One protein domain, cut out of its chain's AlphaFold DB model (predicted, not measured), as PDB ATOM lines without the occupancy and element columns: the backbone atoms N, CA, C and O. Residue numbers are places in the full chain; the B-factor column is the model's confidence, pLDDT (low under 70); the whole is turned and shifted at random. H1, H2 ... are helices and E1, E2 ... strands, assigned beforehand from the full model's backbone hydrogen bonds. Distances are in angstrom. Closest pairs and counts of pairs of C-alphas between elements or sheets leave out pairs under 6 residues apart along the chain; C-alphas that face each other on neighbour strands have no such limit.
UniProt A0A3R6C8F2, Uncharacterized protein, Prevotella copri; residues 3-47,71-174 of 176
ATOM      1  N   SER A   3      26.268 -26.717  51.613       36.97
ATOM      2  CA  SER A   3      24.836 -26.568  51.882       36.97
ATOM      3  C   SER A   3      24.650 -25.370  52.798       36.97
ATOM      4  O   SER A   3      25.263 -25.328  53.860       36.97
ATOM      5  N   ILE A   4      23.815 -24.415  52.394       46.25
ATOM      6  CA  ILE A   4      23.344 -23.350  53.283       46.25
ATOM      7  C   ILE A   4      21.929 -23.746  53.691       46.25
ATOM      8  O   ILE A   4      21.065 -23.944  52.834       46.25
ATOM      9  N   VAL A   5      21.717 -23.921  54.993       42.06
ATOM     10  CA  VAL A   5      20.405 -24.207  55.577       42.06
ATOM     11  C   VAL A   5      19.907 -22.904  56.198       42.06
ATOM     12  O   VAL A   5      20.354 -22.524  57.275       42.06
ATOM     13  N   LYS A   6      19.003 -22.194  55.516       51.78
ATOM     14  CA  LYS A   6      18.181 -21.150  56.151       51.78
ATOM     15  C   LYS A   6      16.901 -21.864  56.588       51.78
ATOM     16  O   LYS A   6      16.060 -22.072  55.725       51.78
ATOM     17  N   SER A   7      16.876 -22.335  57.845       51.69
ATOM     18  CA  SER A   7      15.851 -23.045  58.669       51.69
ATOM     19  C   SER A   7      14.714 -23.874  58.024       51.69
ATOM     20  O   SER A   7      14.311 -24.860  58.622       51.69
ATOM     21  N   ASN A   8      14.235 -23.553  56.827       57.50
ATOM     22  CA  ASN A   8      13.105 -24.160  56.122       57.50
ATOM     23  C   ASN A   8      13.402 -24.482  54.634       57.50
ATOM     24  O   ASN A   8      12.534 -24.974  53.913       57.50
ATOM     25  N   ILE A   9      14.616 -24.188  54.149       65.56
ATOM     26  CA  ILE A   9      15.047 -24.386  52.756       65.56
ATOM     27  C   ILE A   9      16.403 -25.087  52.729       65.56
ATOM     28  O   ILE A   9      17.346 -24.672  53.409       65.56
ATOM     29  N   ILE A  10      16.533 -26.100  51.866       68.75
ATOM     30  CA  ILE A  10      17.835 -26.665  51.504       68.75
ATOM     31  C   ILE A  10      18.275 -26.082  50.166       68.75
ATOM     32  O   ILE A  10      17.681 -26.382  49.127       68.75
ATOM     33  N   LEU A  11      19.371 -25.320  50.193       70.94
ATOM     34  CA  LEU A  11      20.105 -24.916  48.999       70.94
ATOM     35  C   LEU A  11      21.417 -25.702  48.911       70.94
ATOM     36  O   LEU A  11      22.331 -25.523  49.718       70.94
ATOM     37  N   LYS A  12      21.516 -26.576  47.907       72.25
ATOM     38  CA  LYS A  12      22.700 -27.403  47.637       72.25
ATOM     39  C   LYS A  12      23.398 -26.925  46.374       72.25
ATOM     40  O   LYS A  12      22.759 -26.810  45.334       72.25
ATOM     41  N   THR A  13      24.717 -26.748  46.438       68.38
ATOM     42  CA  THR A  13      25.527 -26.400  45.258       68.38
ATOM     43  C   THR A  13      26.408 -27.571  44.834       68.38
ATOM     44  O   THR A  13      27.135 -28.151  45.650       68.38
ATOM     45  N   LYS A  14      26.370 -27.902  43.543       74.25
ATOM     46  CA  LYS A  14      27.281 -28.839  42.877       74.25
ATOM     47  C   LYS A  14      28.032 -28.101  41.772       74.25
ATOM     48  O   LYS A  14      27.430 -27.367  41.005       74.25
ATOM     49  N   LYS A  15      29.346 -28.296  41.689       72.56
ATOM     50  CA  LYS A  15      30.179 -27.741  40.618       72.56
ATOM     51  C   LYS A  15      30.523 -28.854  39.634       72.56
ATOM     52  O   LYS A  15      30.971 -29.915  40.062       72.56
ATOM     53  N   TYR A  16      30.363 -28.576  38.350       71.50
ATOM     54  CA  TYR A  16      30.746 -29.440  37.242       71.50
ATOM     55  C   TYR A  16      31.818 -28.721  36.421       71.50
ATOM     56  O   TYR A  16      31.691 -27.533  36.139       71.50
ATOM     57  N   LEU A  17      32.901 -29.411  36.071       67.44
ATOM     58  CA  LEU A  17      33.923 -28.892  35.158       67.44
ATOM     59  C   LEU A  17      33.671 -29.499  33.777       67.44
ATOM     60  O   LEU A  17      33.357 -30.687  33.696       67.44
ATOM     61  N   ARG A  18      33.760 -28.694  32.713       56.69
ATOM     62  CA  ARG A  18      33.697 -29.201  31.333       56.69
ATOM     63  C   ARG A  18      35.125 -29.523  30.865       56.69
ATOM     64  O   ARG A  18      36.049 -28.771  31.180       56.69
ATOM     65  N   GLY A  19      35.295 -30.640  30.150       52.34
ATOM     66  CA  GLY A  19      36.591 -31.130  29.654       52.34
ATOM     67  C   GLY A  19      37.313 -32.122  30.584       52.34
ATOM     68  O   GLY A  19      36.775 -32.547  31.605       52.34
ATOM     69  N   VAL A  20      38.537 -32.513  30.203       49.00
ATOM     70  CA  VAL A  20      39.436 -33.398  30.978       49.00
ATOM     71  C   VAL A  20      39.617 -32.820  32.393       49.00
ATOM     72  O   VAL A  20      39.770 -31.602  32.513       49.00
ATOM     73  N   PRO A  21      39.580 -33.631  33.472       50.72
ATOM     74  CA  PRO A  21      39.453 -33.133  34.838       50.72
ATOM     75  C   PRO A  21      40.772 -32.535  35.344       50.72
ATOM     76  O   PRO A  21      41.455 -33.097  36.195       50.72
ATOM     77  N   SER A  22      41.131 -31.354  34.849       52.16
ATOM     78  CA  SER A  22      42.110 -30.503  35.506       52.16
ATOM     79  C   SER A  22      41.378 -29.717  36.597       52.16
ATOM     80  O   SER A  22      40.325 -29.114  36.367       52.16
ATOM     81  N   LYS A  23      41.918 -29.706  37.824       56.19
ATOM     82  CA  LYS A  23      41.366 -28.941  38.967       56.19
ATOM     83  C   LYS A  23      41.185 -27.438  38.662       56.19
ATOM     84  O   LYS A  23      40.436 -26.764  39.375       56.19
ATOM     85  N   ASN A  24      41.798 -26.954  37.577       59.44
ATOM     86  CA  ASN A  24      41.853 -25.560  37.153       59.44
ATOM     87  C   ASN A  24      41.168 -25.286  35.801       59.44
ATOM     88  O   ASN A  24      41.445 -24.238  35.222       59.44
ATOM     89  N   SER A  25      40.283 -26.164  35.299       63.41
ATOM     90  CA  SER A  25      39.563 -25.868  34.049       63.41
ATOM     91  C   SER A  25      38.859 -24.499  34.151       63.41
ATOM     92  O   SER A  25      38.140 -24.256  35.138       63.41
ATOM     93  N   PRO A  26      39.109 -23.580  33.193       72.50
ATOM     94  CA  PRO A  26      38.519 -22.244  33.196       72.50
ATOM     95  C   PRO A  26      37.013 -22.287  32.919       72.50
ATOM     96  O   PRO A  26      36.309 -21.344  33.275       72.50
ATOM     97  N   GLU A  27      36.517 -23.407  32.388       87.12
ATOM     98  CA  GLU A  27      35.135 -23.609  31.971       87.12
ATOM     99  C   GLU A  27      34.414 -24.655  32.831       87.12
ATOM    100  O   GLU A  27      34.985 -25.630  33.335       87.12
ATOM    101  N   GLY A  28      33.109 -24.482  32.998       91.19
ATOM    102  CA  GLY A  28      32.302 -25.379  33.806       91.19
ATOM    103  C   GLY A  28      30.872 -24.899  33.982       91.19
ATOM    104  O   GLY A  28      30.344 -24.119  33.197       91.19
ATOM    105  N   SER A  29      30.224 -25.418  35.016       91.56
ATOM    106  CA  SER A  29      28.911 -24.974  35.464       91.56
ATOM    107  C   SER A  29      28.772 -25.136  36.979       91.56
ATOM    108  O   SER A  29      29.292 -26.088  37.575       91.56
ATOM    109  N   PHE A  30      28.052 -24.210  37.607       93.50
ATOM    110  CA  PHE A  30      27.461 -24.437  38.919       93.50
ATOM    111  C   PHE A  30      26.002 -24.867  38.770       93.50
ATOM    112  O   PHE A  30      25.207 -24.196  38.123       93.50
ATOM    113  N   LEU A  31      25.640 -25.967  39.426       93.75
ATOM    114  CA  LEU A  31      24.267 -26.415  39.596       93.75
ATOM    115  C   LEU A  31      23.820 -26.147  41.030       93.75
ATOM    116  O   LEU A  31      24.288 -26.794  41.976       93.75
ATOM    117  N   TYR A  32      22.865 -25.247  41.176       94.00
ATOM    118  CA  TYR A  32      22.162 -24.996  42.423       94.00
ATOM    119  C   TYR A  32      20.882 -25.816  42.451       94.00
ATOM    120  O   TYR A  32      20.162 -25.896  41.461       94.00
ATOM    121  N   ILE A  33      20.612 -26.459  43.580       93.31
ATOM    122  CA  ILE A  33      19.417 -27.266  43.798       93.31
ATOM    123  C   ILE A  33      18.698 -26.681  45.004       93.31
ATOM    124  O   ILE A  33      19.227 -26.721  46.116       93.31
ATOM    125  N   ILE A  34      17.503 -26.158  44.762       93.38
ATOM    126  CA  ILE A  34      16.577 -25.668  45.777       93.38
ATOM    127  C   ILE A  34      15.548 -26.767  46.008       93.38
ATOM    128  O   ILE A  34      14.988 -27.307  45.053       93.38
ATOM    129  N   GLN A  35      15.307 -27.112  47.266       93.69
ATOM    130  CA  GLN A  35      14.258 -28.051  47.641       93.69
ATOM    131  C   GLN A  35      13.339 -27.404  48.673       93.69
ATOM    132  O   GLN A  35      13.817 -26.951  49.715       93.69
ATOM    133  N   ASN A  36      12.034 -27.408  48.394       93.19
ATOM    134  CA  ASN A  36      11.035 -26.994  49.367       93.19
ATOM    135  C   ASN A  36      10.795 -28.138  50.358       93.19
ATOM    136  O   ASN A  36      10.349 -29.223  49.976       93.19
ATOM    137  N   GLN A  37      11.129 -27.908  51.625       90.81
ATOM    138  CA  GLN A  37      10.878 -28.855  52.715       90.81
ATOM    139  C   GLN A  37       9.711 -28.437  53.608       90.81
ATOM    140  O   GLN A  37       9.424 -29.112  54.591       90.81
ATOM    141  N   THR A  38       9.055 -27.329  53.277       89.12
ATOM    142  CA  THR A  38       7.908 -26.810  54.012       89.12
ATOM    143  C   THR A  38       6.608 -27.391  53.470       89.12
ATOM    144  O   THR A  38       6.570 -27.974  52.386       89.12
ATOM    145  N   GLU A  39       5.534 -27.200  54.228       91.94
ATOM    146  CA  GLU A  39       4.169 -27.554  53.827       91.94
ATOM    147  C   GLU A  39       3.483 -26.457  52.998       91.94
ATOM    148  O   GLU A  39       2.364 -26.645  52.538       91.94
ATOM    149  N   GLN A  40       4.143 -25.312  52.804       91.69
ATOM    150  CA  GLN A  40       3.618 -24.157  52.069       91.69
ATOM    151  C   GLN A  40       4.338 -24.004  50.737       91.69
ATOM    152  O   GLN A  40       5.459 -24.500  50.570       91.69
ATOM    153  N   ASN A  41       3.749 -23.264  49.799       95.06
ATOM    154  CA  ASN A  41       4.507 -22.882  48.619       95.06
ATOM    155  C   ASN A  41       5.607 -21.888  49.001       95.06
ATOM    156  O   ASN A  41       5.428 -20.979  49.821       95.06
ATOM    157  N   LEU A  42       6.756 -22.052  48.355       95.69
ATOM    158  CA  LEU A  42       7.817 -21.059  48.356       95.69
ATOM    159  C   LEU A  42       7.834 -20.345  47.012       95.69
ATOM    160  O   LEU A  42       7.608 -20.964  45.975       95.69
ATOM    161  N   VAL A  43       8.167 -19.063  47.019       95.81
ATOM    162  CA  VAL A  43       8.378 -18.286  45.800       95.81
ATOM    163  C   VAL A  43       9.846 -17.935  45.685       95.81
ATOM    164  O   VAL A  43      10.456 -17.473  46.649       95.81
ATOM    165  N   VAL A  44      10.413 -18.195  44.512       96.12
ATOM    166  CA  VAL A  44      11.820 -17.970  44.187       96.12
ATOM    167  C   VAL A  44      11.922 -16.837  43.172       96.12
ATOM    168  O   VAL A  44      11.332 -16.914  42.092       96.12
ATOM    169  N   PHE A  45      12.729 -15.835  43.505       95.69
ATOM    170  CA  PHE A  45      13.072 -14.699  42.654       95.69
ATOM    171  C   PHE A  45      14.587 -14.580  42.495       95.69
ATOM    172  O   PHE A  45      15.339 -14.918  43.416       95.69
ATOM    173  N   PHE A  46      15.028 -14.005  41.375       94.94
ATOM    174  CA  PHE A  46      16.342 -13.362  41.314       94.94
ATOM    175  C   PHE A  46      16.232 -11.908  41.772       94.94
ATOM    176  O   PHE A  46      15.278 -11.217  41.406       94.94
ATOM    177  N   ILE A  47      17.211 -11.452  42.552       94.19
ATOM    178  CA  ILE A  47      17.317 -10.070  43.040       94.19
ATOM    179  C   ILE A  47      18.690  -9.469  42.718       94.19
ATOM    180  O   ILE A  47      19.711 -10.155  42.773       94.19
ATOM    181  N   PHE A  71       7.025  -2.492  32.935       86.00
ATOM    182  CA  PHE A  71       6.536  -3.551  33.810       86.00
ATOM    183  C   PHE A  71       7.114  -3.500  35.235       86.00
ATOM    184  O   PHE A  71       8.315  -3.296  35.429       86.00
ATOM    185  N   SER A  72       6.280  -3.781  36.240       90.81
ATOM    186  CA  SER A  72       6.699  -4.224  37.578       90.81
ATOM    187  C   SER A  72       5.878  -5.438  38.005       90.81
ATOM    188  O   SER A  72       4.708  -5.565  37.651       90.81
ATOM    189  N   LEU A  73       6.460  -6.330  38.812       92.00
ATOM    190  CA  LEU A  73       5.752  -7.530  39.276       92.00
ATOM    191  C   LEU A  73       4.495  -7.189  40.086       92.00
ATOM    192  O   LEU A  73       3.533  -7.944  40.059       92.00
ATOM    193  N   SER A  74       4.464  -6.041  40.763       92.88
ATOM    194  CA  SER A  74       3.272  -5.560  41.467       92.88
ATOM    195  C   SER A  74       2.051  -5.379  40.567       92.88
ATOM    196  O   SER A  74       0.935  -5.442  41.068       92.88
ATOM    197  N   MET A  75       2.231  -5.174  39.258       92.06
ATOM    198  CA  MET A  75       1.114  -5.083  38.310       92.06
ATOM    199  C   MET A  75       0.297  -6.378  38.269       92.06
ATOM    200  O   MET A  75      -0.898  -6.327  38.019       92.06
ATOM    201  N   ILE A  76       0.900  -7.524  38.602       89.94
ATOM    202  CA  ILE A  76       0.205  -8.816  38.699       89.94
ATOM    203  C   ILE A  76      -0.906  -8.794  39.751       89.94
ATOM    204  O   ILE A  76      -1.886  -9.514  39.597       89.94
ATOM    205  N   GLU A  77      -0.783  -7.983  40.801       90.12
ATOM    206  CA  GLU A  77      -1.826  -7.856  41.822       90.12
ATOM    207  C   GLU A  77      -3.004  -6.996  41.337       90.12
ATOM    208  O   GLU A  77      -4.155  -7.310  41.633       90.12
ATOM    209  N   TRP A  78      -2.723  -5.922  40.592       84.19
ATOM    210  CA  TRP A  78      -3.670  -4.818  40.385       84.19
ATOM    211  C   TRP A  78      -4.231  -4.710  38.964       84.19
ATOM    212  O   TRP A  78      -5.296  -4.124  38.780       84.19
ATOM    213  N   GLU A  79      -3.552  -5.275  37.964       83.12
ATOM    214  CA  GLU A  79      -4.002  -5.244  36.573       83.12
ATOM    215  C   GLU A  79      -4.899  -6.444  36.262       83.12
ATOM    216  O   GLU A  79      -4.497  -7.612  36.335       83.12
ATOM    217  N   ALA A  80      -6.140  -6.150  35.879       71.00
ATOM    218  CA  ALA A  80      -7.077  -7.158  35.412       71.00
ATOM    219  C   ALA A  80      -6.750  -7.555  33.962       71.00
ATOM    220  O   ALA A  80      -6.566  -6.699  33.102       71.00
ATOM    221  N   ASN A  81      -6.762  -8.861  33.672       74.25
ATOM    222  CA  ASN A  81      -6.599  -9.420  32.318       74.25
ATOM    223  C   ASN A  81      -5.225  -9.172  31.679       74.25
ATOM    224  O   ASN A  81      -5.119  -8.984  30.466       74.25
ATOM    225  N   MET A  82      -4.165  -9.198  32.480       77.94
ATOM    226  CA  MET A  82      -2.815  -9.056  31.956       77.94
ATOM    227  C   MET A  82      -2.462 -10.231  31.029       77.94
ATOM    228  O   MET A  82      -2.547 -11.398  31.416       77.94
ATOM    229  N   TYR A  83      -2.060  -9.919  29.796       75.88
ATOM    230  CA  TYR A  83      -1.489 -10.889  28.868       75.88
ATOM    231  C   TYR A  83       0.026 -10.791  28.940       75.88
ATOM    232  O   TYR A  83       0.596  -9.732  28.680       75.88
ATOM    233  N   ILE A  84       0.676 -11.898  29.284       71.19
ATOM    234  CA  ILE A  84       2.128 -11.969  29.291       71.19
ATOM    235  C   ILE A  84       2.543 -13.069  28.336       71.19
ATOM    236  O   ILE A  84       2.108 -14.216  28.455       71.19
ATOM    237  N   GLU A  85       3.379 -12.702  27.372       68.44
ATOM    238  CA  GLU A  85       3.926 -13.657  26.427       68.44
ATOM    239  C   GLU A  85       4.736 -14.712  27.183       68.44
ATOM    240  O   GLU A  85       5.672 -14.407  27.931       68.44
ATOM    241  N   ASN A  86       4.364 -15.975  26.989       65.06
ATOM    242  CA  ASN A  86       5.056 -17.086  27.613       65.06
ATOM    243  C   ASN A  86       6.371 -17.341  26.868       65.06
ATOM    244  O   ASN A  86       6.437 -18.133  25.927       65.06
ATOM    245  N   SER A  87       7.417 -16.622  27.264       66.62
ATOM    246  CA  SER A  87       8.760 -16.829  26.738       66.62
ATOM    247  C   SER A  87       9.467 -17.936  27.510       66.62
ATOM    248  O   SER A  87       9.513 -17.950  28.737       66.62
ATOM    249  N   THR A  88      10.118 -18.838  26.781       66.94
ATOM    250  CA  THR A  88      11.065 -19.795  27.372       66.94
ATOM    251  C   THR A  88      12.386 -19.129  27.771       66.94
ATOM    252  O   THR A  88      13.219 -19.750  28.439       66.94
ATOM    253  N   THR A  89      12.583 -17.861  27.387       74.31
ATOM    254  CA  THR A  89      13.774 -17.080  27.715       74.31
ATOM    255  C   THR A  89      13.725 -16.631  29.165       74.31
ATOM    256  O   THR A  89      12.807 -15.950  29.610       74.31
ATOM    257  N   VAL A  90      14.767 -16.981  29.911       80.38
ATOM    258  CA  VAL A  90      14.864 -16.644  31.329       80.38
ATOM    259  C   VAL A  90      15.473 -15.261  31.473       80.38
ATOM    260  O   VAL A  90      16.662 -15.059  31.217       80.38
ATOM    261  N   ILE A  91      14.645 -14.327  31.924       87.88
ATOM    262  CA  ILE A  91      15.025 -12.955  32.239       87.88
ATOM    263  C   ILE A  91      15.020 -12.828  33.772       87.88
ATOM    264  O   ILE A  91      13.941 -12.882  34.364       87.88
ATOM    265  N   PRO A  92      16.184 -12.708  34.445       91.38
ATOM    266  CA  PRO A  92      16.254 -12.641  35.909       91.38
ATOM    267  C   PRO A  92      15.353 -11.561  36.530       91.38
ATOM    268  O   PRO A  92      14.766 -11.766  37.594       91.38
ATOM    269  N   GLU A  93      15.183 -10.434  35.838       90.75
ATOM    270  CA  GLU A  93      14.289  -9.341  36.212       90.75
ATOM    271  C   GLU A  93      12.839  -9.806  36.412       90.75
ATOM    272  O   GLU A  93      12.200  -9.431  37.393       90.75
ATOM    273  N   LEU A  94      12.339 -10.676  35.538       89.31
ATOM    274  CA  LEU A  94      10.937 -11.103  35.513       89.31
ATOM    275  C   LEU A  94      10.727 -12.513  36.069       89.31
ATOM    276  O   LEU A  94       9.602 -12.989  36.163       89.31
ATOM    277  N   PHE A  95      11.805 -13.194  36.445       93.00
ATOM    278  CA  PHE A  95      11.741 -14.578  36.881       93.00
ATOM    279  C   PHE A  95      10.981 -14.731  38.204       93.00
ATOM    280  O   PHE A  95      11.380 -14.186  39.239       93.00
ATOM    281  N   VAL A  96       9.950 -15.573  38.173       94.38
ATOM    282  CA  VAL A  96       9.205 -16.027  39.348       94.38
ATOM    283  C   VAL A  96       9.010 -17.532  39.241       94.38
ATOM    284  O   VAL A  96       8.477 -18.015  38.247       94.38
ATOM    285  N   LYS A  97       9.411 -18.291  40.262       95.25
ATOM    286  CA  LYS A  97       9.118 -19.729  40.358       95.25
ATOM    287  C   LYS A  97       8.365 -20.012  41.647       95.25
ATOM    288  O   LYS A  97       8.895 -19.786  42.731       95.25
ATOM    289  N   ILE A  98       7.158 -20.557  41.519       96.25
ATOM    290  CA  ILE A  98       6.437 -21.172  42.635       96.25
ATOM    291  C   ILE A  98       6.978 -22.593  42.797       96.25
ATOM    292  O   ILE A  98       6.992 -23.378  41.844       96.25
ATOM    293  N   LEU A  99       7.470 -22.892  43.993       95.62
ATOM    294  CA  LEU A  99       8.021 -24.177  44.383       95.62
ATOM    295  C   LEU A  99       7.090 -24.822  45.409       95.62
ATOM    296  O   LEU A  99       7.078 -24.444  46.582       95.62
ATOM    297  N   THR A 100       6.316 -25.798  44.954       95.62
ATOM    298  CA  THR A 100       5.350 -26.530  45.780       95.62
ATOM    299  C   THR A 100       6.049 -27.405  46.831       95.62
ATOM    300  O   THR A 100       7.248 -27.690  46.709       95.62
ATOM    301  N   PRO A 101       5.356 -27.821  47.907       94.50
ATOM    302  CA  PRO A 101       5.917 -28.721  48.910       94.50
ATOM    303  C   PRO A 101       6.581 -29.955  48.293       94.50
ATOM    304  O   PRO A 101       6.026 -30.603  47.409       94.50
ATOM    305  N   LYS A 102       7.780 -30.306  48.780       92.12
ATOM    306  CA  LYS A 102       8.622 -31.431  48.309       92.12
ATOM    307  C   LYS A 102       9.206 -31.271  46.897       92.12
ATOM    308  O   LYS A 102      10.042 -32.091  46.502       92.12
ATOM    309  N   GLU A 103       8.840 -30.224  46.160       93.94
ATOM    310  CA  GLU A 103       9.366 -29.952  44.826       93.94
ATOM    311  C   GLU A 103      10.851 -29.558  44.882       93.94
ATOM    312  O   GLU A 103      11.362 -28.991  45.859       93.94
ATOM    313  N   LYS A 104      11.566 -29.893  43.806       94.38
ATOM    314  CA  LYS A 104      12.971 -29.546  43.602       94.38
ATOM    315  C   LYS A 104      13.106 -28.713  42.342       94.38
ATOM    316  O   LYS A 104      12.638 -29.117  41.283       94.38
ATOM    317  N   PHE A 105      13.850 -27.623  42.450       95.06
ATOM    318  CA  PHE A 105      14.176 -26.752  41.335       95.06
ATOM    319  C   PHE A 105      15.688 -26.630  41.174       95.06
ATOM    320  O   PHE A 105      16.434 -26.566  42.155       95.06
ATOM    321  N   LYS A 106      16.155 -26.659  39.925       95.94
ATOM    322  CA  LYS A 106      17.578 -26.645  39.580       95.94
ATOM    323  C   LYS A 106      17.929 -25.391  38.788       95.94
ATOM    324  O   LYS A 106      17.236 -25.062  37.835       95.94
ATOM    325  N   ILE A 107      19.045 -24.760  39.121       95.38
ATOM    326  CA  ILE A 107      19.589 -23.603  38.405       95.38
ATOM    327  C   ILE A 107      20.986 -23.981  37.931       95.38
ATOM    328  O   ILE A 107      21.867 -24.237  38.748       95.38
ATOM    329  N   ASP A 108      21.167 -24.072  36.622       94.50
ATOM    330  CA  ASP A 108      22.428 -24.403  35.961       94.50
ATOM    331  C   ASP A 108      23.042 -23.123  35.398       94.50
ATOM    332  O   ASP A 108      22.425 -22.439  34.580       94.50
ATOM    333  N   VAL A 109      24.235 -22.777  35.873       94.25
ATOM    334  CA  VAL A 109      24.919 -21.536  35.511       94.25
ATOM    335  C   VAL A 109      26.277 -21.879  34.910       94.25
ATOM    336  O   VAL A 109      27.253 -22.067  35.652       94.25
ATOM    337  N   PRO A 110      26.347 -22.021  33.574       93.69
ATOM    338  CA  PRO A 110      27.597 -22.262  32.878       93.69
ATOM    339  C   PRO A 110      28.514 -21.039  32.933       93.69
ATOM    340  O   PRO A 110      28.050 -19.903  32.907       93.69
ATOM    341  N   PHE A 111      29.820 -21.288  32.979       93.75
ATOM    342  CA  PHE A 111      30.871 -20.274  32.918       93.75
ATOM    343  C   PHE A 111      32.011 -20.755  32.015       93.75
ATOM    344  O   PHE A 111      32.313 -21.948  31.986       93.75
ATOM    345  N   ALA A 112      32.655 -19.827  31.316       91.88
ATOM    346  CA  ALA A 112      33.750 -20.082  30.385       91.88
ATOM    347  C   ALA A 112      35.114 -19.559  30.884       91.88
ATOM    348  O   ALA A 112      36.157 -19.843  30.305       91.88
ATOM    349  N   ASN A 113      35.142 -18.756  31.949       90.56
ATOM    350  CA  ASN A 113      36.392 -18.208  32.476       90.56
ATOM    351  C   ASN A 113      36.319 -17.914  33.981       90.56
ATOM    352  O   ASN A 113      35.272 -18.011  34.626       90.56
ATOM    353  N   GLY A 114      37.459 -17.519  34.557       89.06
ATOM    354  CA  GLY A 114      37.582 -17.211  35.983       89.06
ATOM    355  C   GLY A 114      36.680 -16.069  36.462       89.06
ATOM    356  O   GLY A 114      36.155 -16.150  37.572       89.06
ATOM    357  N   LYS A 115      36.450 -15.041  35.633       91.19
ATOM    358  CA  LYS A 115      35.556 -13.921  35.960       91.19
ATOM    359  C   LYS A 115      34.110 -14.405  36.021       91.19
ATOM    360  O   LYS A 115      33.454 -14.240  37.043       91.19
ATOM    361  N   GLU A 116      33.639 -15.076  34.978       93.75
ATOM    362  CA  GLU A 116      32.298 -15.661  34.936       93.75
ATOM    363  C   GLU A 116      32.067 -16.646  36.078       93.75
ATOM    364  O   GLU A 116      31.035 -16.600  36.736       93.75
ATOM    365  N   LYS A 117      33.059 -17.479  36.399       92.75
ATOM    366  CA  LYS A 117      33.001 -18.390  37.545       92.75
ATOM    367  C   LYS A 117      32.753 -17.649  38.864       92.75
ATOM    368  O   LYS A 117      31.989 -18.146  39.690       92.75
ATOM    369  N   GLN A 118      33.367 -16.481  39.078       91.94
ATOM    370  CA  GLN A 118      33.113 -15.671  40.276       91.94
ATOM    371  C   GLN A 118      31.660 -15.194  40.325       91.94
ATOM    372  O   GLN A 118      31.021 -15.319  41.366       91.94
ATOM    373  N   PHE A 119      31.115 -14.709  39.209       93.00
ATOM    374  CA  PHE A 119      29.715 -14.282  39.138       93.00
ATOM    375  C   PHE A 119      28.748 -15.450  39.304       93.00
ATOM    376  O   PHE A 119      27.882 -15.401  40.170       93.00
ATOM    377  N   ALA A 120      28.948 -16.536  38.560       93.12
ATOM    378  CA  ALA A 120      28.133 -17.738  38.657       93.12
ATOM    379  C   ALA A 120      28.083 -18.268  40.098       93.12
ATOM    380  O   ALA A 120      27.018 -18.654  40.562       93.12
ATOM    381  N   SER A 121      29.199 -18.190  40.841       92.50
ATOM    382  CA  SER A 121      29.265 -18.618  42.245       92.50
ATOM    383  C   SER A 121      28.368 -17.819  43.203       92.50
ATOM    384  O   SER A 121      27.991 -18.348  44.250       92.50
ATOM    385  N   LYS A 122      28.001 -16.578  42.844       93.25
ATOM    386  CA  LYS A 122      27.219 -15.646  43.677       93.25
ATOM    387  C   LYS A 122      25.709 -15.823  43.557       93.25
ATOM    388  O   LYS A 122      24.980 -15.189  44.308       93.25
ATOM    389  N   VAL A 123      25.220 -16.695  42.677       93.31
ATOM    390  CA  VAL A 123      23.777 -16.946  42.496       93.31
ATOM    391  C   VAL A 123      23.014 -17.126  43.820       93.31
ATOM    392  O   VAL A 123      21.988 -16.473  43.972       93.31
ATOM    393  N   PRO A 124      23.499 -17.886  44.828       92.38
ATOM    394  CA  PRO A 124      22.832 -18.001  46.130       92.38
ATOM    395  C   PRO A 124      22.559 -16.676  46.849       92.38
ATOM    396  O   PRO A 124      21.556 -16.562  47.546       92.38
ATOM    397  N   GLN A 125      23.450 -15.695  46.692       92.31
ATOM    398  CA  GLN A 125      23.323 -14.367  47.298       92.31
ATOM    399  C   GLN A 125      22.269 -13.528  46.575       92.31
ATOM    400  O   GLN A 125      21.703 -12.623  47.161       92.31
ATOM    401  N   HIS A 126      21.964 -13.849  45.322       94.75
ATOM    402  CA  HIS A 126      21.005 -13.124  44.488       94.75
ATOM    403  C   HIS A 126      19.708 -13.907  44.274       94.75
ATOM    404  O   HIS A 126      18.966 -13.656  43.327       94.75
ATOM    405  N   LEU A 127      19.438 -14.875  45.153       94.56
ATOM    406  CA  LEU A 127      18.174 -15.589  45.226       94.56
ATOM    407  C   LEU A 127      17.403 -15.116  46.450       94.56
ATOM    408  O   LEU A 127      17.880 -15.224  47.583       94.56
ATOM    409  N   LEU A 128      16.184 -14.645  46.218       94.94
ATOM    410  CA  LEU A 128      15.219 -14.391  47.272       94.94
ATOM    411  C   LEU A 128      14.199 -15.524  47.270       94.94
ATOM    412  O   LEU A 128      13.542 -15.772  46.262       94.94
ATOM    413  N   ILE A 129      14.096 -16.220  48.400       94.50
ATOM    414  CA  ILE A 129      13.145 -17.312  48.592       94.50
ATOM    415  C   ILE A 129      12.301 -16.992  49.820       94.50
ATOM    416  O   ILE A 129      12.843 -16.800  50.912       94.50
ATOM    417  N   CYS A 130      10.985 -16.929  49.652       93.00
ATOM    418  CA  CYS A 130      10.047 -16.598  50.722       93.00
ATOM    419  C   CYS A 130       8.804 -17.496  50.687       93.00
ATOM    420  O   CYS A 130       8.456 -18.036  49.641       93.00
ATOM    421  N   SER A 131       8.139 -17.655  51.835       93.50
ATOM    422  CA  SER A 131       6.818 -18.300  51.904       93.50
ATOM    423  C   SER A 131       5.778 -17.429  51.211       93.50
ATOM    424  O   SER A 131       5.819 -16.207  51.347       93.50
ATOM    425  N   GLU A 132       4.818 -18.052  50.532       93.81
ATOM    426  CA  GLU A 132       3.661 -17.362  49.952       93.81
ATOM    427  C   GLU A 132       2.860 -16.517  50.962       93.81
ATOM    428  O   GLU A 132       2.254 -15.514  50.604       93.81
ATOM    429  N   ARG A 133       2.905 -16.842  52.258       93.19
ATOM    430  CA  ARG A 133       2.173 -16.080  53.285       93.19
ATOM    431  C   ARG A 133       2.680 -14.651  53.463       93.19
ATOM    432  O   ARG A 133       1.975 -13.812  54.013       93.19
ATOM    433  N   VAL A 134       3.911 -14.365  53.029       94.31
ATOM    434  CA  VAL A 134       4.492 -13.021  53.145       94.31
ATOM    435  C   VAL A 134       3.749 -11.998  52.283       94.31
ATOM    436  O   VAL A 134       3.808 -10.810  52.579       94.31
ATOM    437  N   PHE A 135       3.050 -12.439  51.236       94.94
ATOM    438  CA  PHE A 135       2.366 -11.543  50.309       94.94
ATOM    439  C   PHE A 135       1.121 -10.890  50.926       94.94
ATOM    440  O   PHE A 135       0.829  -9.733  50.635       94.94
ATOM    441  N   SER A 136       0.464 -11.568  51.871       93.38
ATOM    442  CA  SER A 136      -0.648 -11.014  52.662       93.38
ATOM    443  C   SER A 136      -0.191 -10.115  53.820       93.38
ATOM    444  O   SER A 136      -1.016  -9.610  54.576       93.38
ATOM    445  N   ASN A 137       1.118  -9.939  54.022       92.00
ATOM    446  CA  ASN A 137       1.645  -9.064  55.065       92.00
ATOM    447  C   ASN A 137       1.330  -7.589  54.749       92.00
ATOM    448  O   ASN A 137       1.467  -7.168  53.603       92.00
ATOM    449  N   SER A 138       1.009  -6.786  55.769       91.00
ATOM    450  CA  SER A 138       0.681  -5.353  55.633       91.00
ATOM    451  C   SER A 138       1.804  -4.476  55.065       91.00
ATOM    452  O   SER A 138       1.566  -3.338  54.685       91.00
ATOM    453  N   PHE A 139       3.043  -4.967  54.996       90.56
ATOM    454  CA  PHE A 139       4.145  -4.269  54.332       90.56
ATOM    455  C   PHE A 139       4.263  -4.591  52.835       90.56
ATOM    456  O   PHE A 139       4.986  -3.868  52.139       90.56
ATOM    457  N   ILE A 140       3.628  -5.668  52.360       94.56
ATOM    458  CA  ILE A 140       3.646  -6.112  50.957       94.56
ATOM    459  C   ILE A 140       2.310  -5.817  50.271       94.56
ATOM    460  O   ILE A 140       2.335  -5.272  49.174       94.56
ATOM    461  N   GLU A 141       1.189  -6.131  50.929       93.06
ATOM    462  CA  GLU A 141      -0.178  -5.834  50.469       93.06
ATOM    463  C   GLU A 141      -0.493  -6.391  49.068       93.06
ATOM    464  O   GLU A 141      -1.108  -5.717  48.250       93.06
ATOM    465  N   MET A 142      -0.069  -7.629  48.780       95.62
ATOM    466  CA  MET A 142      -0.351  -8.318  47.507       95.62
ATOM    467  C   MET A 142      -0.944  -9.720  47.732       95.62
ATOM    468  O   MET A 142      -0.338 -10.717  47.340       95.62
ATOM    469  N   PRO A 143      -2.078  -9.848  48.444       95.38
ATOM    470  CA  PRO A 143      -2.592 -11.142  48.892       95.38
ATOM    471  C   PRO A 143      -2.933 -12.127  47.761       95.38
ATOM    472  O   PRO A 143      -2.861 -13.329  48.011       95.38
ATOM    473  N   HIS A 144      -3.250 -11.666  46.547       94.56
ATOM    474  CA  HIS A 144      -3.632 -12.531  45.420       94.56
ATOM    475  C   HIS A 144      -2.462 -12.851  44.482       94.56
ATOM    476  O   HIS A 144      -2.651 -13.505  43.454       94.56
ATOM    477  N   PHE A 145      -1.239 -12.433  44.823       94.19
ATOM    478  CA  PHE A 145      -0.083 -12.519  43.934       94.19
ATOM    479  C   PHE A 145       0.127 -13.933  43.380       94.19
ATOM    480  O   PHE A 145       0.292 -14.108  42.178       94.19
ATOM    481  N   ILE A 146       0.074 -14.965  44.231       93.88
ATOM    482  CA  ILE A 146       0.268 -16.365  43.812       93.88
ATOM    483  C   ILE A 146      -0.827 -16.829  42.854       93.88
ATOM    484  O   ILE A 146      -0.526 -17.434  41.823       93.88
ATOM    485  N   GLU A 147      -2.080 -16.534  43.190       93.69
ATOM    486  CA  GLU A 147      -3.243 -16.901  42.385       93.69
ATOM    487  C   GLU A 147      -3.153 -16.243  41.007       93.69
ATOM    488  O   GLU A 147      -3.349 -16.904  39.988       93.69
ATOM    489  N   ASN A 148      -2.745 -14.975  40.957       93.31
ATOM    490  CA  ASN A 148      -2.587 -14.232  39.714       93.31
ATOM    491  C   ASN A 148      -1.392 -14.726  38.880       93.31
ATOM    492  O   ASN A 148      -1.520 -14.856  37.663       93.31
ATOM    493  N   ILE A 149      -0.263 -15.094  39.502       91.75
ATOM    494  CA  ILE A 149       0.868 -15.740  38.800       91.75
ATOM    495  C   ILE A 149       0.404 -17.001  38.063       91.75
ATOM    496  O   ILE A 149       0.800 -17.232  36.918       91.75
ATOM    497  N   GLN A 150      -0.417 -17.822  38.723       90.69
ATOM    498  CA  GLN A 150      -0.954 -19.058  38.158       90.69
ATOM    499  C   GLN A 150      -2.014 -18.771  37.091       90.69
ATOM    500  O   GLN A 150      -1.948 -19.334  35.999       90.69
ATOM    501  N   ARG A 151      -2.948 -17.856  37.373       90.12
ATOM    502  CA  ARG A 151      -4.031 -17.449  36.468       90.12
ATOM    503  C   ARG A 151      -3.509 -16.888  35.149       90.12
ATOM    504  O   ARG A 151      -4.046 -17.224  34.098       90.12
ATOM    505  N   TYR A 152      -2.469 -16.059  35.200       88.38
ATOM    506  CA  TYR A 152      -1.853 -15.452  34.016       88.38
ATOM    507  C   TYR A 152      -0.747 -16.315  33.396       88.38
ATOM    508  O   TYR A 152      -0.137 -15.901  32.415       88.38
ATOM    509  N   ASN A 153      -0.477 -17.507  33.948       87.12
ATOM    510  CA  ASN A 153       0.582 -18.413  33.493       87.12
ATOM    511  C   ASN A 153       1.958 -17.723  33.354       87.12
ATOM    512  O   ASN A 153       2.711 -17.977  32.416       87.12
ATOM    513  N   PHE A 154       2.276 -16.824  34.290       87.62
ATOM    514  CA  PHE A 154       3.514 -16.038  34.270       87.62
ATOM    515  C   PHE A 154       4.696 -16.761  34.923       87.62
ATOM    516  O   PHE A 154       5.860 -16.508  34.617       87.62
ATOM    517  N   GLY A 155       4.403 -17.642  35.882       89.94
ATOM    518  CA  GLY A 155       5.430 -18.338  36.643       89.94
ATOM    519  C   GLY A 155       6.232 -19.309  35.776       89.94
ATOM    520  O   GLY A 155       5.689 -20.021  34.935       89.94
ATOM    521  N   TYR A 156       7.531 -19.416  36.046       92.31
ATOM    522  CA  TYR A 156       8.381 -20.421  35.425       92.31
ATOM    523  C   TYR A 156       7.902 -21.829  35.810       92.31
ATOM    524  O   TYR A 156       7.951 -22.226  36.976       92.31
ATOM    525  N   SER A 157       7.457 -22.609  34.828       90.62
ATOM    526  CA  SER A 157       6.896 -23.950  35.046       90.62
ATOM    527  C   SER A 157       7.954 -25.059  35.080       90.62
ATOM    528  O   SER A 157       7.705 -26.145  35.606       90.62
ATOM    529  N   GLY A 158       9.158 -24.800  34.562       91.31
ATOM    530  CA  GLY A 158      10.222 -25.795  34.454       91.31
ATOM    531  C   GLY A 158      10.836 -26.214  35.797       91.31
ATOM    532  O   GLY A 158      10.916 -25.449  36.759       91.31
ATOM    533  N   THR A 159      11.362 -27.440  35.841       93.56
ATOM    534  CA  THR A 159      12.077 -27.994  37.013       93.56
ATOM    535  C   THR A 159      13.576 -27.683  37.008       93.56
ATOM    536  O   THR A 159      14.267 -27.852  38.019       93.56
ATOM    537  N   LYS A 160      14.103 -27.222  35.870       94.25
ATOM    538  CA  LYS A 160      15.488 -26.792  35.692       94.25
ATOM    539  C   LYS A 160      15.524 -25.563  34.802       94.25
ATOM    540  O   LYS A 160      15.009 -25.618  33.696       94.25
ATOM    541  N   VAL A 161      16.237 -24.537  35.247       93.62
ATOM    542  CA  VAL A 161      16.561 -23.358  34.455       93.62
ATOM    543  C   VAL A 161      18.055 -23.328  34.133       93.62
ATOM    544  O   VAL A 161      18.878 -23.713  34.968       93.62
ATOM    545  N   VAL A 162      18.412 -22.889  32.927       93.69
ATOM    546  CA  VAL A 162      19.796 -22.554  32.568       93.69
ATOM    547  C   VAL A 162      19.885 -21.042  32.478       93.69
ATOM    548  O   VAL A 162      19.105 -20.430  31.755       93.69
ATOM    549  N   ILE A 163      20.818 -20.442  33.210       92.69
ATOM    550  CA  ILE A 163      21.002 -18.991  33.213       92.69
ATOM    551  C   ILE A 163      22.365 -18.684  32.621       92.69
ATOM    552  O   ILE A 163      23.377 -19.021  33.241       92.69
ATOM    553  N   PRO A 164      22.421 -18.040  31.441       92.25
ATOM    554  CA  PRO A 164      23.671 -17.525  30.915       92.25
ATOM    555  C   PRO A 164      24.308 -16.589  31.941       92.25
ATOM    556  O   PRO A 164      23.677 -15.641  32.416       92.25
ATOM    557  N   VAL A 165      25.567 -16.843  32.290       92.69
ATOM    558  CA  VAL A 165      26.283 -16.016  33.269       92.69
ATOM    559  C   VAL A 165      26.385 -14.556  32.825       92.69
ATOM    560  O   VAL A 165      26.344 -13.675  33.673       92.69
ATOM    561  N   SER A 166      26.416 -14.280  31.519       91.94
ATOM    562  CA  SER A 166      26.341 -12.925  30.956       91.94
ATOM    563  C   SER A 166      25.044 -12.196  31.330       91.94
ATOM    564  O   SER A 166      25.088 -11.023  31.713       91.94
ATOM    565  N   ASN A 167      23.899 -12.886  31.285       92.00
ATOM    566  CA  ASN A 167      22.605 -12.333  31.695       92.00
ATOM    567  C   ASN A 167      22.595 -12.077  33.203       92.00
ATOM    568  O   ASN A 167      22.215 -10.996  33.641       92.00
ATOM    569  N   PHE A 168      23.085 -13.036  33.994       93.06
ATOM    570  CA  PHE A 168      23.184 -12.881  35.445       93.06
ATOM    571  C   PHE A 168      24.125 -11.734  35.849       93.06
ATOM    572  O   PHE A 168      23.798 -10.939  36.725       93.06
ATOM    573  N   MET A 169      25.270 -11.598  35.179       93.25
ATOM    574  CA  MET A 169      26.197 -10.480  35.357       93.25
ATOM    575  C   MET A 169      25.524  -9.144  35.060       93.25
ATOM    576  O   MET A 169      25.595  -8.232  35.878       93.25
ATOM    577  N   SER A 170      24.860  -9.037  33.909       92.00
ATOM    578  CA  SER A 170      24.161  -7.814  33.505       92.00
ATOM    579  C   SER A 170      23.074  -7.436  34.508       92.00
ATOM    580  O   SER A 170      22.934  -6.265  34.848       92.00
ATOM    581  N   PHE A 171      22.357  -8.434  35.025       91.69
ATOM    582  CA  PHE A 171      21.332  -8.260  36.044       91.69
ATOM    583  C   PHE A 171      21.903  -7.701  37.355       91.69
ATOM    584  O   PHE A 171      21.453  -6.658  37.819       91.69
ATOM    585  N   ILE A 172      22.943  -8.316  37.929       91.06
ATOM    586  CA  ILE A 172      23.473  -7.856  39.226       91.06
ATOM    587  C   ILE A 172      24.323  -6.579  39.128       91.06
ATOM    588  O   ILE A 172      24.519  -5.897  40.129       91.06
ATOM    589  N   LEU A 173      24.850  -6.253  37.941       88.94
ATOM    590  CA  LEU A 173      25.619  -5.025  37.699       88.94
ATOM    591  C   LEU A 173      24.733  -3.820  37.355       88.94
ATOM    592  O   LEU A 173      25.232  -2.698  37.330       88.94
ATOM    593  N   ARG A 174      23.425  -4.011  37.140       78.12
ATOM    594  CA  ARG A 174      22.446  -2.934  36.897       78.12
ATOM    595  C   ARG A 174      22.139  -2.076  38.134       78.12
ATOM    596  O   ARG A 174      21.123  -1.385  38.135       78.12
TER     597      ARG A 174
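AT A GLANCE: This is residues 3 to 47 and 71 to 174 of the 176 residues of an uncharacterized protein of Prevotella copri (UniProt A0A3R6C8F2). A long, twisted sheet of five strands, E1, E2, E3, E6 and E8, has H2 over one face, and a small sheet of E5, E4 and E7 splays away from it as a V that opens from the turns after E3 and E5. H1, H4 and H5 gather at the small sheet's end of the model, and the link between E2 and E3 makes the other end. The printed part has 149 residues, with six named helices and eight named strands in the order E1 E2 E3 E4 H1 E5 E6 H2 H3 E7 H4 H5 E8 H6, of mixed class. The large sheet is mixed, the small one antiparallel; the whole is compact, with a radius of gyration of the C-alphas of 16.5 A, but elongated, spanning 53 by 32 by 25 A.

IN THESE COORDINATES: E1, residues 3 to 6, begins at C-alpha 3 (24.836, -26.568, 51.882). E2, residues 9 to 17, is 26.2 A long, and E3, residues 28 to 36, 26.4 A. E4 is residues 42 to 46, H1 75 to 78 and E5 96 to 99. E6, residues 104 to 111, is 22.8 A long. H2 is residues 114 to 121, H3 123 to 126, E7 127 to 131, H4 132 to 136, H5 145 to 151 and E8 160 to 162. H6, residues 165 to 173, is 11.9 A long and ends at C-alpha 173 (25.619, -5.025, 37.699).

HOW THE PARTS SIT: The large sheet runs E1 E2 E3 E6 E8. E1, E2 and E3 form a meander, each strand the antiparallel neighbour of the one before, in two hairpins; N 9 and O 6 are 3.0 A apart, N 14 and O 31 2.8 A. E3 and E6 are antiparallel, with N 30 and O 109 at 3.0 A; E6 and E8 are parallel, with N 161 and O 106 at 2.8 A. H2 is on this sheet at a height of 8.4 A, over E6 and only just over E3, with 3 C-alphas; it runs along the strands, at 4 degrees to E6 on the local plane. H6 only grazes this sheet and touches H2 about perpendicular, at 74 degrees; the C-alphas of Ala 120 and Val 165 are closest, 6.0 A apart. H3 only grazes both sheets. The small sheet runs E5 E4 E7, with N 44 and O 97 at 2.8 A and N 43 and O 130 at 2.8 A. H4 and H5 only graze it. H1 touches H5, the closest C-alphas being those of Glu 77 and Phe 145, 5.4 A apart. In H2, H5 and H6 every O i to N i+4 pair is within hydrogen-bond range; H4 has 0 of 1, but 2 of 2 O i to N i+3 pairs, and H1 and H3 are too short for an i+4 pair.

THE WHOLE: The C-alphas farthest apart, of Ser 22 and Ala 80, are 54.4 A apart. Residues 48 to 70 are not printed, and C-alphas 47 and 71 are 15.6 A apart across this cut. The link from H1 to E5, residues 79 to 95, is long. The mean pLDDT of the printed part is 85.6; residues 3 to 10, 13, 17 to 25 and 85 to 88 are under 70.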